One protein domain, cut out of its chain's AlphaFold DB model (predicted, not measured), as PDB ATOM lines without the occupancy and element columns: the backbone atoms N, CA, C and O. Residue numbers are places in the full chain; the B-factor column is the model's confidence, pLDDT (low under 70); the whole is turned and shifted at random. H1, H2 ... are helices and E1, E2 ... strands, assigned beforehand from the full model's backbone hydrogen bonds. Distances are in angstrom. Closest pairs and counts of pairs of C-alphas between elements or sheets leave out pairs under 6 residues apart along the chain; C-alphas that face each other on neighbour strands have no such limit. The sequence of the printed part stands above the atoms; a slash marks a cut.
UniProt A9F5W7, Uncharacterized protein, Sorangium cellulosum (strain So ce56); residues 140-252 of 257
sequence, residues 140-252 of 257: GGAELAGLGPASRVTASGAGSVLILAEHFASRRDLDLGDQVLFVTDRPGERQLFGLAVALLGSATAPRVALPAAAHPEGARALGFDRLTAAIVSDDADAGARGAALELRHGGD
ATOM      1  N   GLY A 140     217.756 246.733 234.225       91.81
ATOM      2  CA  GLY A 140     217.084 247.268 233.037       91.81
ATOM      3  C   GLY A 140     217.992 247.422 231.811       91.81
ATOM      4  O   GLY A 140     217.542 247.225 230.687       91.81
ATOM      5  N   GLY A 141     219.286 247.708 231.997       93.62
ATOM      6  CA  GLY A 141     220.251 247.758 230.890       93.62
ATOM      7  C   GLY A 141     220.502 246.393 230.236       93.62
ATOM      8  O   GLY A 141     220.557 246.293 229.010       93.62
ATOM      9  N   ALA A 142     220.611 245.332 231.042       94.75
ATOM     10  CA  ALA A 142     220.771 243.968 230.545       94.75
ATOM     11  C   ALA A 142     219.469 243.452 229.911       94.75
ATOM     12  O   ALA A 142     219.505 242.836 228.846       94.75
ATOM     13  N   GLU A 143     218.317 243.755 230.518       95.81
ATOM     14  CA  GLU A 143     217.010 243.401 229.958       95.81
ATOM     15  C   GLU A 143     216.736 244.119 228.625       95.81
ATOM     16  O   GLU A 143     216.241 243.485 227.694       95.81
ATOM     17  N   LEU A 144     217.126 245.394 228.486       96.50
ATOM     18  CA  LEU A 144     217.036 246.141 227.225       96.50
ATOM     19  C   LEU A 144     217.872 245.484 226.120       96.50
ATOM     20  O   LEU A 144     217.411 245.333 224.991       96.50
ATOM     21  N   ALA A 145     219.105 245.082 226.438       95.62
ATOM     22  CA  ALA A 145     219.992 244.428 225.478       95.62
ATOM     23  C   ALA A 145     219.452 243.064 225.005       95.62
ATOM     24  O   ALA A 145     219.753 242.638 223.890       95.62
ATOM     25  N   GLY A 146     218.650 242.393 225.838       95.75
ATOM     26  CA  GLY A 146     218.037 241.097 225.552       95.75
ATOM     27  C   GLY A 146     216.702 241.149 224.805       95.75
ATOM     28  O   GLY A 146     216.108 240.091 224.580       95.75
ATOM     29  N   LEU A 147     216.195 242.332 224.435       96.94
ATOM     30  CA  LEU A 147     214.908 242.439 223.747       96.94
ATOM     31  C   LEU A 147     214.960 241.847 222.330       96.94
ATOM     32  O   LEU A 147     215.846 242.134 221.517       96.94
ATOM     33  N   GLY A 148     213.951 241.036 222.023       96.94
ATOM     34  CA  GLY A 148     213.699 240.470 220.705       96.94
ATOM     35  C   GLY A 148     212.229 240.612 220.301       96.94
ATOM     36  O   GLY A 148     211.428 241.130 221.078       96.94
ATOM     37  N   PRO A 149     211.831 240.120 219.118       95.88
ATOM     38  CA  PRO A 149     210.482 240.337 218.573       95.88
ATOM     39  C   PRO A 149     209.340 239.788 219.444       95.88
ATOM     40  O   PRO A 149     208.243 240.330 219.460       95.88
ATOM     41  N   ALA A 150     209.597 238.721 220.207       95.38
ATOM     42  CA  ALA A 150     208.617 238.123 221.119       95.38
ATOM     43  C   ALA A 150     208.608 238.765 222.518       95.38
ATOM     44  O   ALA A 150     207.839 238.347 223.386       95.38
ATOM     45  N   SER A 151     209.480 239.744 222.775       96.44
ATOM     46  CA  SER A 151     209.537 240.414 224.068       96.44
ATOM     47  C   SER A 151     208.259 241.206 224.330       96.44
ATOM     48  O   SER A 151     207.655 241.801 223.432       96.44
ATOM     49  N   ARG A 152     207.870 241.208 225.601       96.94
ATOM     50  CA  ARG A 152     206.741 241.954 226.148       96.94
ATOM     51  C   ARG A 152     207.235 242.653 227.400       96.94
ATOM     52  O   ARG A 152     207.729 242.008 228.322       96.94
ATOM     53  N   VAL A 153     207.184 243.970 227.398       97.50
ATOM     54  CA  VAL A 153     207.975 244.803 228.296       97.50
ATOM     55  C   VAL A 153     207.045 245.703 229.083       97.50
ATOM     56  O   VAL A 153     206.163 246.332 228.505       97.50
ATOM     57  N   THR A 154     207.254 245.806 230.389       98.00
ATOM     58  CA  THR A 154     206.708 246.927 231.160       98.00
ATOM     59  C   THR A 154     207.697 248.072 231.154       98.00
ATOM     60  O   THR A 154     208.890 247.851 231.354       98.00
ATOM     61  N   ALA A 155     207.219 249.297 230.980       98.44
ATOM     62  CA  ALA A 155     208.068 250.476 231.062       98.44
ATOM     63  C   ALA A 155     207.422 251.580 231.898       98.44
ATOM     64  O   ALA A 155     206.200 251.649 231.992       98.44
ATOM     65  N   SER A 156     208.241 252.423 232.521       98.50
ATOM     66  CA  SER A 156     207.790 253.564 233.328       98.50
ATOM     67  C   SER A 156     208.902 254.611 233.421       98.50
ATOM     68  O   SER A 156     210.082 254.257 233.487       98.50
ATOM     69  N   GLY A 157     208.531 255.891 233.469       98.44
ATOM     70  CA  GLY A 157     209.473 257.015 233.477       98.44
ATOM     71  C   GLY A 157     209.701 257.611 232.084       98.44
ATOM     72  O   GLY A 157     209.746 256.884 231.087       98.44
ATOM     73  N   ALA A 158     209.891 258.930 231.992       98.38
ATOM     74  CA  ALA A 158     210.133 259.613 230.722       98.38
ATOM     75  C   ALA A 158     211.482 259.189 230.121       98.38
ATOM     76  O   ALA A 158     211.589 259.026 228.904       98.38
ATOM     77  N   GLY A 159     212.484 258.934 230.971       98.44
ATOM     78  CA  GLY A 159     213.766 258.351 230.570       98.44
ATOM     79  C   GLY A 159     213.608 257.036 229.807       98.44
ATOM     80  O   GLY A 159     214.182 256.872 228.728       98.44
ATOM     81  N   SER A 160     212.755 256.133 230.303       98.50
ATOM     82  CA  SER A 160     212.497 254.843 229.652       98.50
ATOM     83  C   SER A 160     211.929 255.010 228.242       98.50
ATOM     84  O   SER A 160     212.344 254.294 227.335       98.50
ATOM     85  N   VAL A 161     211.051 255.998 228.023       98.56
ATOM     86  CA  VAL A 161     210.474 256.276 226.699       98.56
ATOM     87  C   VAL A 161     211.556 256.713 225.715       98.56
ATOM     88  O   VAL A 161     211.580 256.227 224.588       98.56
ATOM     89  N   LEU A 162     212.472 257.597 226.126       98.44
ATOM     90  CA  LEU A 162     213.574 258.049 225.270       98.44
ATOM     91  C   LEU A 162     214.533 256.901 224.928       98.44
ATOM     92  O   LEU A 162     214.917 256.756 223.768       98.44
ATOM     93  N   ILE A 163     214.888 256.085 225.923       98.06
ATOM     94  CA  ILE A 163     215.787 254.935 225.766       98.06
ATOM     95  C   ILE A 163     215.166 253.882 224.841       98.06
ATOM     96  O   ILE A 163     215.815 253.422 223.901       98.06
ATOM     97  N   LEU A 164     213.895 253.533 225.059       98.12
ATOM     98  CA  LEU A 164     213.163 252.601 224.204       98.12
ATOM     99  C   LEU A 164     213.014 253.150 222.787       98.12
ATOM    100  O   LEU A 164     213.237 252.418 221.829       98.12
ATOM    101  N   ALA A 165     212.692 254.437 222.633       97.56
ATOM    102  CA  ALA A 165     212.548 255.034 221.314       97.56
ATOM    103  C   ALA A 165     213.852 254.974 220.505       97.56
ATOM    104  O   ALA A 165     213.831 254.653 219.320       97.56
ATOM    105  N   GLU A 166     214.989 255.246 221.147       96.88
ATOM    106  CA  GLU A 166     216.314 255.119 220.537       96.88
ATOM    107  C   GLU A 166     216.646 253.664 220.179       96.88
ATOM    108  O   GLU A 166     217.068 253.389 219.054       96.88
ATOM    109  N   HIS A 167     216.392 252.727 221.096       96.88
ATOM    110  CA  HIS A 167     216.640 251.304 220.869       96.88
ATOM    111  C   HIS A 167     215.813 250.757 219.692       96.88
ATOM    112  O   HIS A 167     216.348 250.090 218.806       96.88
ATOM    113  N   PHE A 168     214.522 251.095 219.636       97.12
ATOM    114  CA  PHE A 168     213.591 250.600 218.622       97.12
ATOM    115  C   PHE A 168     213.786 251.286 217.260       97.12
ATOM    116  O   PHE A 168     213.584 250.651 216.229       97.12
ATOM    117  N   ALA A 169     214.254 252.540 217.211       95.12
ATOM    118  CA  ALA A 169     214.470 253.268 215.950       95.12
ATOM    119  C   ALA A 169     215.425 252.562 214.970       95.12
ATOM    120  O   ALA A 169     215.308 252.733 213.757       95.12
ATOM    121  N   SER A 170     216.372 251.774 215.486       90.06
ATOM    122  CA  SER A 170     217.351 251.035 214.676       90.06
ATOM    123  C   SER A 170     216.950 249.582 214.380       90.06
ATOM    124  O   SER A 170     217.636 248.898 213.621       90.06
ATOM    125  N   ARG A 171     215.835 249.105 214.948       95.06
ATOM    126  CA  ARG A 171     215.445 247.690 214.992       95.06
ATOM    127  C   ARG A 171     214.073 247.485 214.358       95.06
ATOM    128  O   ARG A 171     213.046 247.634 215.002       95.06
ATOM    129  N   ARG A 172     214.058 247.114 213.075       93.19
ATOM    130  CA  ARG A 172     212.813 246.897 212.305       93.19
ATOM    131  C   ARG A 172     212.021 245.661 212.732       93.19
ATOM    132  O   ARG A 172     210.887 245.490 212.304       93.19
ATOM    133  N   ASP A 173     212.648 244.779 213.497       95.50
ATOM    134  CA  ASP A 173     212.054 243.573 214.067       95.50
ATOM    135  C   ASP A 173     211.329 243.840 215.396       95.50
ATOM    136  O   ASP A 173     210.729 242.922 215.953       95.50
ATOM    137  N   LEU A 174     211.389 245.080 215.895       97.12
ATOM    138  CA  LEU A 174     210.738 245.519 217.120       97.12
ATOM    139  C   LEU A 174     209.630 246.534 216.812       97.12
ATOM    140  O   LEU A 174     209.756 247.360 215.908       97.12
ATOM    141  N   ASP A 175     208.559 246.503 217.601       97.31
ATOM    142  CA  ASP A 175     207.430 247.427 217.489       97.31
ATOM    143  C   ASP A 175     207.056 247.961 218.876       97.31
ATOM    144  O   ASP A 175     206.663 247.217 219.775       97.31
ATOM    145  N   LEU A 176     207.204 249.277 219.065       97.62
ATOM    146  CA  LEU A 176     207.033 249.893 220.380       97.62
ATOM    147  C   LEU A 176     205.583 249.793 220.888       97.62
ATOM    148  O   LEU A 176     205.372 249.619 222.085       97.62
ATOM    149  N   GLY A 177     204.595 249.893 219.996       96.81
ATOM    150  CA  GLY A 177     203.179 249.823 220.352       96.81
ATOM    151  C   GLY A 177     202.704 248.405 220.678       96.81
ATOM    152  O   GLY A 177     201.830 248.241 221.526       96.81
ATOM    153  N   ASP A 178     203.292 247.385 220.049       96.69
ATOM    154  CA  ASP A 178     202.985 245.971 220.308       96.69
ATOM    155  C   ASP A 178     203.705 245.421 221.546       96.69
ATOM    156  O   ASP A 178     203.158 244.611 222.295       96.69
ATOM    157  N   GLN A 179     204.951 245.841 221.770       97.81
ATOM    158  CA  GLN A 179     205.824 245.184 222.739       97.81
ATOM    159  C   GLN A 179     205.881 245.859 224.105       97.81
ATOM    160  O   GLN A 179     206.388 245.237 225.039       97.81
ATOM    161  N   VAL A 180     205.396 247.095 224.253       98.50
ATOM    162  CA  VAL A 180     205.543 247.862 225.497       98.50
ATOM    163  C   VAL A 180     204.194 248.204 226.120       98.50
ATOM    164  O   VAL A 180     203.370 248.902 225.529       98.50
ATOM    165  N   LEU A 181     204.012 247.760 227.364       98.50
ATOM    166  CA  LEU A 181     202.988 248.239 228.278       98.50
ATOM    167  C   LEU A 181     203.590 249.350 229.140       98.50
ATOM    168  O   LEU A 181     204.411 249.095 230.024       98.50
ATOM    169  N   PHE A 182     203.177 250.586 228.892       98.62
ATOM    170  CA  PHE A 182     203.680 251.733 229.635       98.62
ATOM    171  C   PHE A 182     202.812 252.015 230.867       98.62
ATOM    172  O   PHE A 182     201.595 252.158 230.768       98.62
ATOM    173  N   VAL A 183     203.423 252.084 232.045       98.44
ATOM    174  CA  VAL A 183     202.731 252.296 233.320       98.44
ATOM    175  C   VAL A 183     202.992 253.719 233.787       98.44
ATOM    176  O   VAL A 183     204.135 254.090 234.028       98.44
ATOM    177  N   THR A 184     201.942 254.534 233.893       98.06
ATOM    178  CA  THR A 184     202.059 255.918 234.376       98.06
ATOM    179  C   THR A 184     200.697 256.521 234.723       98.06
ATOM    180  O   THR A 184     199.686 256.274 234.058       98.06
ATOM    181  N   ASP A 185     200.659 257.371 235.745       95.75
ATOM    182  CA  ASP A 185     199.547 258.277 236.027       95.75
ATOM    183  C   ASP A 185     199.790 259.712 235.510       95.75
ATOM    184  O   ASP A 185     198.832 260.490 235.400       95.75
ATOM    185  N   ARG A 186     201.010 260.038 235.063       96.94
ATOM    186  CA  ARG A 186     201.397 261.372 234.601       96.94
ATOM    187  C   ARG A 186     200.959 261.618 233.153       96.94
ATOM    188  O   ARG A 186     201.365 260.888 232.246       96.94
ATOM    189  N   PRO A 187     200.184 262.684 232.877       97.50
ATOM    190  CA  PRO A 187     199.694 262.963 231.527       97.50
ATOM    191  C   PRO A 187     200.824 263.204 230.524       97.50
ATOM    192  O   PRO A 187     200.790 262.656 229.424       97.50
ATOM    193  N   GLY A 188     201.866 263.939 230.916       98.19
ATOM    194  CA  GLY A 188     202.988 264.212 230.022       98.19
ATOM    195  C   GLY A 188     203.724 262.961 229.560       98.19
ATOM    196  O   GLY A 188     204.118 262.878 228.401       98.19
ATOM    197  N   GLU A 189     203.866 261.954 230.422       98.56
ATOM    198  CA  GLU A 189     204.499 260.695 230.030       98.56
ATOM    199  C   GLU A 189     203.623 259.896 229.066       98.56
ATOM    200  O   GLU A 189     204.140 259.304 228.120       98.56
ATOM    201  N   ARG A 190     202.294 259.917 229.249       98.44
ATOM    202  CA  ARG A 190     201.358 259.302 228.296       98.44
ATOM    203  C   ARG A 190     201.478 259.936 226.919       98.44
ATOM    204  O   ARG A 190     201.606 259.209 225.936       98.44
ATOM    205  N   GLN A 191     201.491 261.269 226.852       98.69
ATOM    206  CA  GLN A 191     201.665 261.975 225.584       98.69
ATOM    207  C   GLN A 191     203.024 261.668 224.947       98.69
ATOM    208  O   GLN A 191     203.092 261.383 223.751       98.69
ATOM    209  N   LEU A 192     204.097 261.687 225.742       98.69
ATOM    210  CA  LEU A 192     205.451 261.370 225.296       98.69
ATOM    211  C   LEU A 192     205.536 259.953 224.708       98.69
ATOM    212  O   LEU A 192     206.078 259.776 223.619       98.69
ATOM    213  N   PHE A 193     204.954 258.957 225.382       98.75
ATOM    214  CA  PHE A 193     204.907 257.579 224.891       98.75
ATOM    215  C   PHE A 193     204.058 257.445 223.621       98.75
ATOM    216  O   PHE A 193     204.492 256.825 222.651       98.75
ATOM    217  N   GLY A 194     202.887 258.093 223.573       98.62
ATOM    218  CA  GLY A 194     202.055 258.140 222.369       98.62
ATOM    219  C   GLY A 194     202.796 258.727 221.165       98.62
ATOM    220  O   GLY A 194     202.721 258.182 220.063       98.62
ATOM    221  N   LEU A 195     203.559 259.803 221.377       98.56
ATOM    222  CA  LEU A 195     204.399 260.409 220.346       98.56
ATOM    223  C   LEU A 195     205.561 259.504 219.936       98.56
ATOM    224  O   LEU A 195     205.857 259.430 218.747       98.56
ATOM    225  N   ALA A 196     206.191 258.783 220.865       98.44
ATOM    226  CA  ALA A 196     207.253 257.835 220.532       98.44
ATOM    227  C   ALA A 196     206.743 256.731 219.593       98.44
ATOM    228  O   ALA A 196     207.352 256.474 218.554       98.44
ATOM    229  N   VAL A 197     205.582 256.146 219.903       98.31
ATOM    230  CA  VAL A 197     204.937 255.122 219.064       98.31
ATOM    231  C   VAL A 197     204.593 255.677 217.677       98.31
ATOM    232  O   VAL A 197     204.936 255.062 216.663       98.31
ATOM    233  N   ALA A 198     204.017 256.883 217.606       97.06
ATOM    234  CA  ALA A 198     203.706 257.540 216.335       97.06
ATOM    235  C   ALA A 198     204.970 257.833 215.500       97.06
ATOM    236  O   ALA A 198     205.017 257.531 214.304       97.06
ATOM    237  N   LEU A 199     206.022 258.375 216.123       96.50
ATOM    238  CA  LEU A 199     207.285 258.756 215.476       96.50
ATOM    239  C   LEU A 199     208.141 257.569 215.029       96.50
ATOM    240  O   LEU A 199     208.933 257.729 214.099       96.50
ATOM    241  N   LEU A 200     207.942 256.390 215.612       95.94
ATOM    242  CA  LEU A 200     208.538 255.145 215.125       95.94
ATOM    243  C   LEU A 200     207.697 254.449 214.051       95.94
ATOM    244  O   LEU A 200     208.197 253.553 213.382       95.94
ATOM    245  N   GLY A 201     206.453 254.888 213.837       94.81
ATOM    246  CA  GLY A 201     205.576 254.304 212.823       94.81
ATOM    247  C   GLY A 201     205.122 252.891 213.181       94.81
ATOM    248  O   GLY A 201     204.953 252.071 212.285       94.81
ATOM    249  N   SER A 202     204.952 252.626 214.478       95.19
ATOM    250  CA  SER A 202     204.393 251.368 214.972       95.19
ATOM    251  C   SER A 202     203.023 251.099 214.348       95.19
ATOM    252  O   SER A 202     202.221 252.018 214.149       95.19
ATOM    253  N   ALA A 203     202.765 249.830 214.036       89.69
ATOM    254  CA  ALA A 203     201.492 249.394 213.468       89.69
ATOM    255  C   ALA A 203     200.394 249.245 214.535       89.69
ATOM    256  O   ALA A 203     199.206 249.209 214.205       89.69
ATOM    257  N   THR A 204     200.785 249.163 215.807       93.19
ATOM    258  CA  THR A 204     199.896 248.876 216.931       93.19
ATOM    259  C   THR A 204     199.690 250.122 217.785       93.19
ATOM    260  O   THR A 204     200.603 250.905 218.041       93.19
ATOM    261  N   ALA A 205     198.458 250.319 218.256       92.94
ATOM    262  CA  ALA A 205     198.152 251.423 219.154       92.94
ATOM    263  C   ALA A 205     198.926 251.287 220.482       92.94
ATOM    264  O   ALA A 205     199.006 250.183 221.026       92.94
ATOM    265  N   PRO A 206     199.431 252.394 221.056       96.06
ATOM    266  CA  PRO A 206     200.165 252.354 222.317       96.06
ATOM    267  C   PRO A 206     199.298 251.808 223.459       96.06
ATOM    268  O   PRO A 206     198.115 252.152 223.581       96.06
ATOM    269  N   ARG A 207     199.897 250.995 224.336       97.00
ATOM    270  CA  ARG A 207     199.230 250.396 225.498       97.00
ATOM    271  C   ARG A 207     199.730 251.031 226.788       97.00
ATOM    272  O   ARG A 207     200.921 251.009 227.084       97.00
ATOM    273  N   VAL A 208     198.800 251.610 227.548       97.19
ATOM    274  CA  VAL A 208     199.084 252.291 228.815       97.19
ATOM    275  C   VAL A 208     198.196 251.737 229.918       97.19
ATOM    276  O   VAL A 208     196.991 251.589 229.713       97.19
ATOM    277  N   ALA A 209     198.774 251.501 231.092       96.56
ATOM    278  CA  ALA A 209     198.043 251.219 232.321       96.56
ATOM    279  C   ALA A 209     198.290 252.323 233.360       96.56
ATOM    280  O   ALA A 209     199.409 252.809 233.526       96.56
ATOM    281  N   LEU A 210     197.239 252.704 234.089       95.25
ATOM    282  CA  LEU A 210     197.404 253.480 235.318       95.25
ATOM    283  C   LEU A 210     198.010 252.570 236.399       95.25
ATOM    284  O   LEU A 210     197.651 251.391 236.423       95.25
ATOM    285  N   PRO A 211     198.831 253.080 237.334       95.25
ATOM    286  CA  PRO A 211     199.438 252.260 238.385       95.25
ATOM    287  C   PRO A 211     198.414 251.430 239.176       95.25
ATOM    288  O   PRO A 211     198.622 250.246 239.403       95.25
ATOM    289  N   ALA A 212     197.246 252.000 239.494       91.69
ATOM    290  CA  ALA A 212     196.174 251.287 240.201       91.69
ATOM    291  C   ALA A 212     195.531 250.134 239.397       91.69
ATOM    292  O   ALA A 212     194.929 249.240 239.984       91.69
ATOM    293  N   ALA A 213     195.640 250.153 238.066       90.75
ATOM    294  CA  ALA A 213     195.130 249.116 237.164       90.75
ATOM    295  C   ALA A 213     196.248 248.200 236.627       90.75
ATOM    296  O   ALA A 213     195.991 247.279 235.850       90.75
ATOM    297  N   ALA A 214     197.499 248.449 237.021       93.38
ATOM    298  CA  ALA A 214     198.675 247.717 236.578       93.38
ATOM    299  C   ALA A 214     198.868 246.441 237.419       93.38
ATOM    300  O   ALA A 214     199.833 246.290 238.157       93.38
ATOM    301  N   HIS A 215     197.921 245.512 237.289       92.25
ATOM    302  CA  HIS A 215     197.952 244.168 237.873       92.25
ATOM    303  C   HIS A 215     197.855 243.095 236.766       92.25
ATOM    304  O   HIS A 215     197.496 243.425 235.630       92.25
ATOM    305  N   PRO A 216     198.148 241.805 237.040       92.38
ATOM    306  CA  PRO A 216     198.251 240.780 235.993       92.38
ATOM    307  C   PRO A 216     197.007 240.620 235.107       92.38
ATOM    308  O   PRO A 216     197.129 240.372 233.913       92.38
ATOM    309  N   GLU A 217     195.803 240.759 235.665       91.75
ATOM    310  CA  GLU A 217     194.556 240.719 234.883       91.75
ATOM    311  C   GLU A 217     194.393 241.938 233.968       91.75
ATOM    312  O   GLU A 217     193.993 241.781 232.816       91.75
ATOM    313  N   GLY A 218     194.754 243.134 234.442       92.56
ATOM    314  CA  GLY A 218     194.732 244.354 233.637       92.56
ATOM    315  C   GLY A 218     195.744 244.304 232.492       92.56
ATOM    316  O   GLY A 218     195.414 244.644 231.358       92.56
ATOM    317  N   ALA A 219     196.952 243.793 232.754       94.06
ATOM    318  CA  ALA A 219     197.963 243.568 231.721       94.06
ATOM    319  C   ALA A 219     197.471 242.575 230.652       94.06
ATOM    320  O   ALA A 219     197.556 242.864 229.456       94.06
ATOM    321  N   ARG A 220     196.862 241.455 231.068       93.56
ATOM    322  CA  ARG A 220     196.234 240.474 230.164       93.56
ATOM    323  C   ARG A 220     195.130 241.084 229.307       93.56
ATOM    324  O   ARG A 220     195.114 240.882 228.098       93.56
ATOM    325  N   ALA A 221     194.254 241.896 229.897       93.69
ATOM    326  CA  ALA A 221     193.201 242.596 229.159       93.69
ATOM    327  C   ALA A 221     193.753 243.556 228.083       93.69
ATOM    328  O   ALA A 221     193.066 243.854 227.108       93.69
ATOM    329  N   LEU A 222     194.999 244.015 228.237       93.88
ATOM    330  CA  LEU A 222     195.713 244.843 227.264       93.88
ATOM    331  C   LEU A 222     196.558 244.035 226.261       93.88
ATOM    332  O   LEU A 222     197.219 244.640 225.418       93.88
ATOM    333  N   GLY A 223     196.525 242.699 226.324       93.56
ATOM    334  CA  GLY A 223     197.274 241.797 225.442       93.56
ATOM    335  C   GLY A 223     198.679 241.432 225.936       93.56
ATOM    336  O   GLY A 223     199.491 240.925 225.163       93.56
ATOM    337  N   PHE A 224     198.989 241.690 227.210       94.50
ATOM    338  CA  PHE A 224     200.277 241.374 227.831       94.50
ATOM    339  C   PHE A 224     200.145 240.183 228.781       94.50
ATOM    340  O   PHE A 224     200.155 240.336 230.002       94.50
ATOM    341  N   ASP A 225     200.037 238.981 228.212       89.31
ATOM    342  CA  ASP A 225     199.877 237.740 228.986       89.31
ATOM    343  C   ASP A 225     201.117 237.347 229.781       89.31
ATOM    344  O   ASP A 225     201.032 236.749 230.855       89.31
ATOM    345  N   ARG A 226     202.289 237.687 229.248       88.19
ATOM    346  CA  ARG A 226     203.572 237.414 229.874       88.19
ATOM    347  C   ARG A 226     204.498 238.583 229.640       88.19
ATOM    348  O   ARG A 226     204.715 238.966 228.501       88.19
ATOM    349  N   LEU A 227     205.086 239.086 230.716       93.94
ATOM    350  CA  LEU A 227     206.074 240.154 230.682       93.94
ATOM    351  C   LEU A 227     207.468 239.555 230.859       93.94
ATOM    352  O   LEU A 227     207.707 238.748 231.757       93.94
ATOM    353  N   THR A 228     208.375 239.905 229.957       94.38
ATOM    354  CA  THR A 228     209.719 239.331 229.843       94.38
ATOM    355  C   THR A 228     210.819 240.284 230.296       94.38
ATOM    356  O   THR A 228     211.932 239.822 230.521       94.38
ATOM    357  N   ALA A 229     210.526 241.582 230.406       96.19
ATOM    358  CA  ALA A 229     211.466 242.623 230.823       96.19
ATOM    359  C   ALA A 229     210.736 243.813 231.471       96.19
ATOM    360  O   ALA A 229     209.554 244.041 231.198       96.19
ATOM    361  N   ALA A 230     211.450 244.571 232.299       97.06
ATOM    362  CA  ALA A 230     211.047 245.835 232.891       97.06
ATOM    363  C   ALA A 230     212.080 246.930 232.587       97.06
ATOM    364  O   ALA A 230     213.186 246.952 233.119       97.06
ATOM    365  N   ILE A 231     211.689 247.896 231.760       98.19
ATOM    366  CA  ILE A 231     212.519 249.048 231.401       98.19
ATOM    367  C   ILE A 231     211.992 250.265 232.152       98.19
ATOM    368  O   ILE A 231     211.149 251.012 231.662       98.19
ATOM    369  N   VAL A 232     212.460 250.434 233.385       98.12
ATOM    370  CA  VAL A 232     212.034 251.523 234.272       98.12
ATOM    371  C   VAL A 232     213.195 252.480 234.476       98.12
ATOM    372  O   VAL A 232     214.268 252.052 234.896       98.12
ATOM    373  N   SER A 233     213.005 253.762 234.171       97.94
ATOM    374  CA  SER A 233     214.039 254.772 234.403       97.94
ATOM    375  C   SER A 233     213.978 255.340 235.819       97.94
ATOM    376  O   SER A 233     212.957 255.255 236.503       97.94
ATOM    377  N   ASP A 234     215.084 255.924 236.280       95.81
ATOM    378  CA  ASP A 234     215.166 256.454 237.649       95.81
ATOM    379  C   ASP A 234     214.267 257.671 237.908       95.81
ATOM    380  O   ASP A 234     213.947 257.952 239.059       95.81
ATOM    381  N   ASP A 235     213.808 258.354 236.856       96.94
ATOM    382  CA  ASP A 235     212.845 259.462 236.925       96.94
ATOM    383  C   ASP A 235     211.369 259.012 236.938       96.94
ATOM    384  O   ASP A 235     210.464 259.851 236.864       96.94
ATOM    385  N   ALA A 236     211.109 257.702 236.993       97.25
ATOM    386  CA  ALA A 236     209.765 257.164 237.167       97.25
ATOM    387  C   ALA A 236     209.182 257.545 238.538       97.25
ATOM    388  O   ALA A 236     209.861 257.435 239.560       97.25
ATOM    389  N   ASP A 237     207.900 257.927 238.564       95.62
ATOM    390  CA  ASP A 237     207.166 258.094 239.822       95.62
ATOM    391  C   ASP A 237     207.183 256.791 240.639       95.62
ATOM    392  O   ASP A 237     207.140 255.698 240.072       95.62
ATOM    393  N   ALA A 238     207.233 256.896 241.968       94.94
ATOM    394  CA  ALA A 238     207.368 255.740 242.849       94.94
ATOM    395  C   ALA A 238     206.218 254.729 242.687       94.94
ATOM    396  O   ALA A 238     206.471 253.522 242.675       94.94
ATOM    397  N   GLY A 239     204.979 255.203 242.516       95.56
ATOM    398  CA  GLY A 239     203.814 254.342 242.321       95.56
ATOM    399  C   GLY A 239     203.858 253.619 240.977       95.56
ATOM    400  O   GLY A 239     203.657 252.407 240.911       95.56
ATOM    401  N   ALA A 240     204.191 254.344 239.907       96.81
ATOM    402  CA  ALA A 240     204.340 253.765 238.572       96.81
ATOM    403  C   ALA A 240     205.524 252.782 238.485       96.81
ATOM    404  O   ALA A 240     205.391 251.694 237.919       96.81
ATOM    405  N   ARG A 241     206.658 253.123 239.112       96.62
ATOM    406  CA  ARG A 241     207.846 252.267 239.235       96.62
ATOM    407  C   ARG A 241     207.525 250.969 239.964       96.62
ATOM    408  O   ARG A 241     207.864 249.905 239.453       96.62
ATOM    409  N   GLY A 242     206.879 251.053 241.128       95.62
ATOM    410  CA  GLY A 242     206.474 249.878 241.902       95.62
ATOM    411  C   GLY A 242     205.588 248.949 241.076       95.62
ATOM    412  O   GLY A 242     205.932 247.786 240.882       95.62
ATOM    413  N   ALA A 243     204.527 249.495 240.481       96.06
ATOM    414  CA  ALA A 243     203.586 248.725 239.674       96.06
ATOM    415  C   ALA A 243     204.233 248.058 238.442       96.06
ATOM    416  O   ALA A 243     203.972 246.889 238.154       96.06
ATOM    417  N   ALA A 244     205.114 248.764 237.721       96.06
ATOM    418  CA  ALA A 244     205.819 248.197 236.569       96.06
ATOM    419  C   ALA A 244     206.740 247.027 236.963       96.06
ATOM    420  O   ALA A 244     206.762 246.000 236.282       96.06
ATOM    421  N   LEU A 245     207.477 247.155 238.072       94.19
ATOM    422  CA  LEU A 245     208.371 246.102 238.565       94.19
ATOM    423  C   LEU A 245     207.591 244.899 239.120       94.19
ATOM    424  O   LEU A 245     207.942 243.750 238.843       94.19
ATOM    425  N   GLU A 246     206.504 245.136 239.852       93.00
ATOM    426  CA  GLU A 246     205.636 244.074 240.373       93.00
ATOM    427  C   GLU A 246     205.024 243.231 239.252       93.00
ATOM    428  O   GLU A 246     205.050 242.001 239.321       93.00
ATOM    429  N   LEU A 247     204.546 243.867 238.178       91.75
ATOM    430  CA  LEU A 247     204.029 243.177 236.994       91.75
ATOM    431  C   LEU A 247     205.068 242.239 236.360       91.75
ATOM    432  O   LEU A 247     204.741 241.113 235.973       91.75
ATOM    433  N   ARG A 248     206.329 242.675 236.287       89.62
ATOM    434  CA  ARG A 248     207.436 241.865 235.762       89.62
ATOM    435  C   ARG A 248     207.737 240.646 236.636       89.62
ATOM    436  O   ARG A 248     208.003 239.573 236.091       89.62
ATOM    437  N   HIS A 249     207.690 240.789 237.961       82.12
ATOM    438  CA  HIS A 249     207.973 239.702 238.906       82.12
ATOM    439  C   HIS A 249     206.792 238.742 239.104       82.12
ATOM    440  O   HIS A 249     207.000 237.534 239.244       82.12
ATOM    441  N   GLY A 250     205.553 239.240 239.053       68.12
ATOM    442  CA  GLY A 250     204.340 238.423 239.154       68.12
ATOM    443  C   GLY A 250     204.227 237.373 238.042       68.12
ATOM    444  O   GLY A 250     203.701 236.286 238.274       68.12
ATOM    445  N   GLY A 251     204.796 237.645 236.862       58.81
ATOM    446  CA  GLY A 251     204.891 236.679 235.760       58.81
ATOM    447  C   GLY A 251     205.902 235.540 235.975       58.81
ATOM    448  O   GLY A 251     205.800 234.503 235.321       58.81
ATOM    449  N   ASP A 252     206.864 235.691 236.892       56.81
ATOM    450  CA  ASP A 252     207.898 234.676 237.156       56.81
ATOM    451  C   ASP A 252     207.501 233.673 238.248       56.81
ATOM    452  O   ASP A 252     207.999 232.544 238.254       56.81
TER     453      ASP A 252
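What this domain is: This is residues 140 to 252 of the 257 residues of an uncharacterized protein of Sorangium cellulosum (strain So ce56) (UniProt A9F5W7). A small twisted sheet of four short strands lies between helices: H2 and H4 side by side over one face, H6 along the other, making three layers. H1 sits by the edge strand E4 on the H2 side, while short H3 and H5 graze the sheet. The printed part has 113 residues with six named helices and four named strands, in the order H1 E1 H2 H3 E2 H4 E3 H5 E4 H6; the sheet's order is E3 E2 E1 E4, all parallel, and the class is mixed. It is compact, with a radius of gyration of the C-alphas of 12.2 A, and rounded, spanning 32 by 29 by 26 A.

How they stand to each other: Start at H1, residues 140 to 145, on the sheet at a height over the sheet of 6.0 A; its closest C-alphas to edge strand E4, residues 229 to 232, are those of Gly 140 and Ile 231, 5.2 A apart. Next, E1, residues 153 to 156, is parallel to E4, with N 231 and O 154 within hydrogen-bond range at 2.8 A. H2, residues 158 to 169, on the same face as H1, lies over E1. H3, residues 176 to 179, only just touches residues 164 to 168 of H2, with 3 pairs of C-alphas within 8 A, the closest being Phe 168 and Leu 176, 6.8 A. E2, residues 180 to 183, is parallel to E1, with N 181 and O 153 at 2.8 A; E1, H2 H3, E2 is a strand-helix-strand unit, two parallel neighbours with helices between, its crossover right-handed. H4, residues 187 to 200, touches H2 at a shallow tilt of 6 degrees, the same way; the C-alphas of Ala 158 and Glu 189 are closest, 5.8 A. E3, residues 207 to 209, is parallel to E2, with N 209 and O 182 at 2.9 A; E2, H4, E3 is a second right-handed unit. H5, residues 216 to 221, lies in the right-handed split unit E3, H5, E4, with E2 and E1 between its strands. H6, residues 238 to 250, on the opposite face from H2, lies over E1; the C-alphas of Thr 154 and Ala 244 are closest, 5.6 A. In H1, H2, H4, H5 and H6 every O i to N i+4 pair is within hydrogen-bond range; H3 is too short for one.

Where its parts are: Find C-alpha 140 at (217.084, 247.268, 233.037), where H1 begins. H2 measures 16.7 A, H4 20.2 A and H6 18.0 A; H6 ends at C-alpha 250, (204.340, 238.423, 239.154).

The domain as a whole: The C-alphas of Ser 170 and Ala 212 are farthest apart, 33.2 A. The printed part has no cut and no long link. Mean pLDDT of the printed part is 94.8; residues 250 to 252 are under 70.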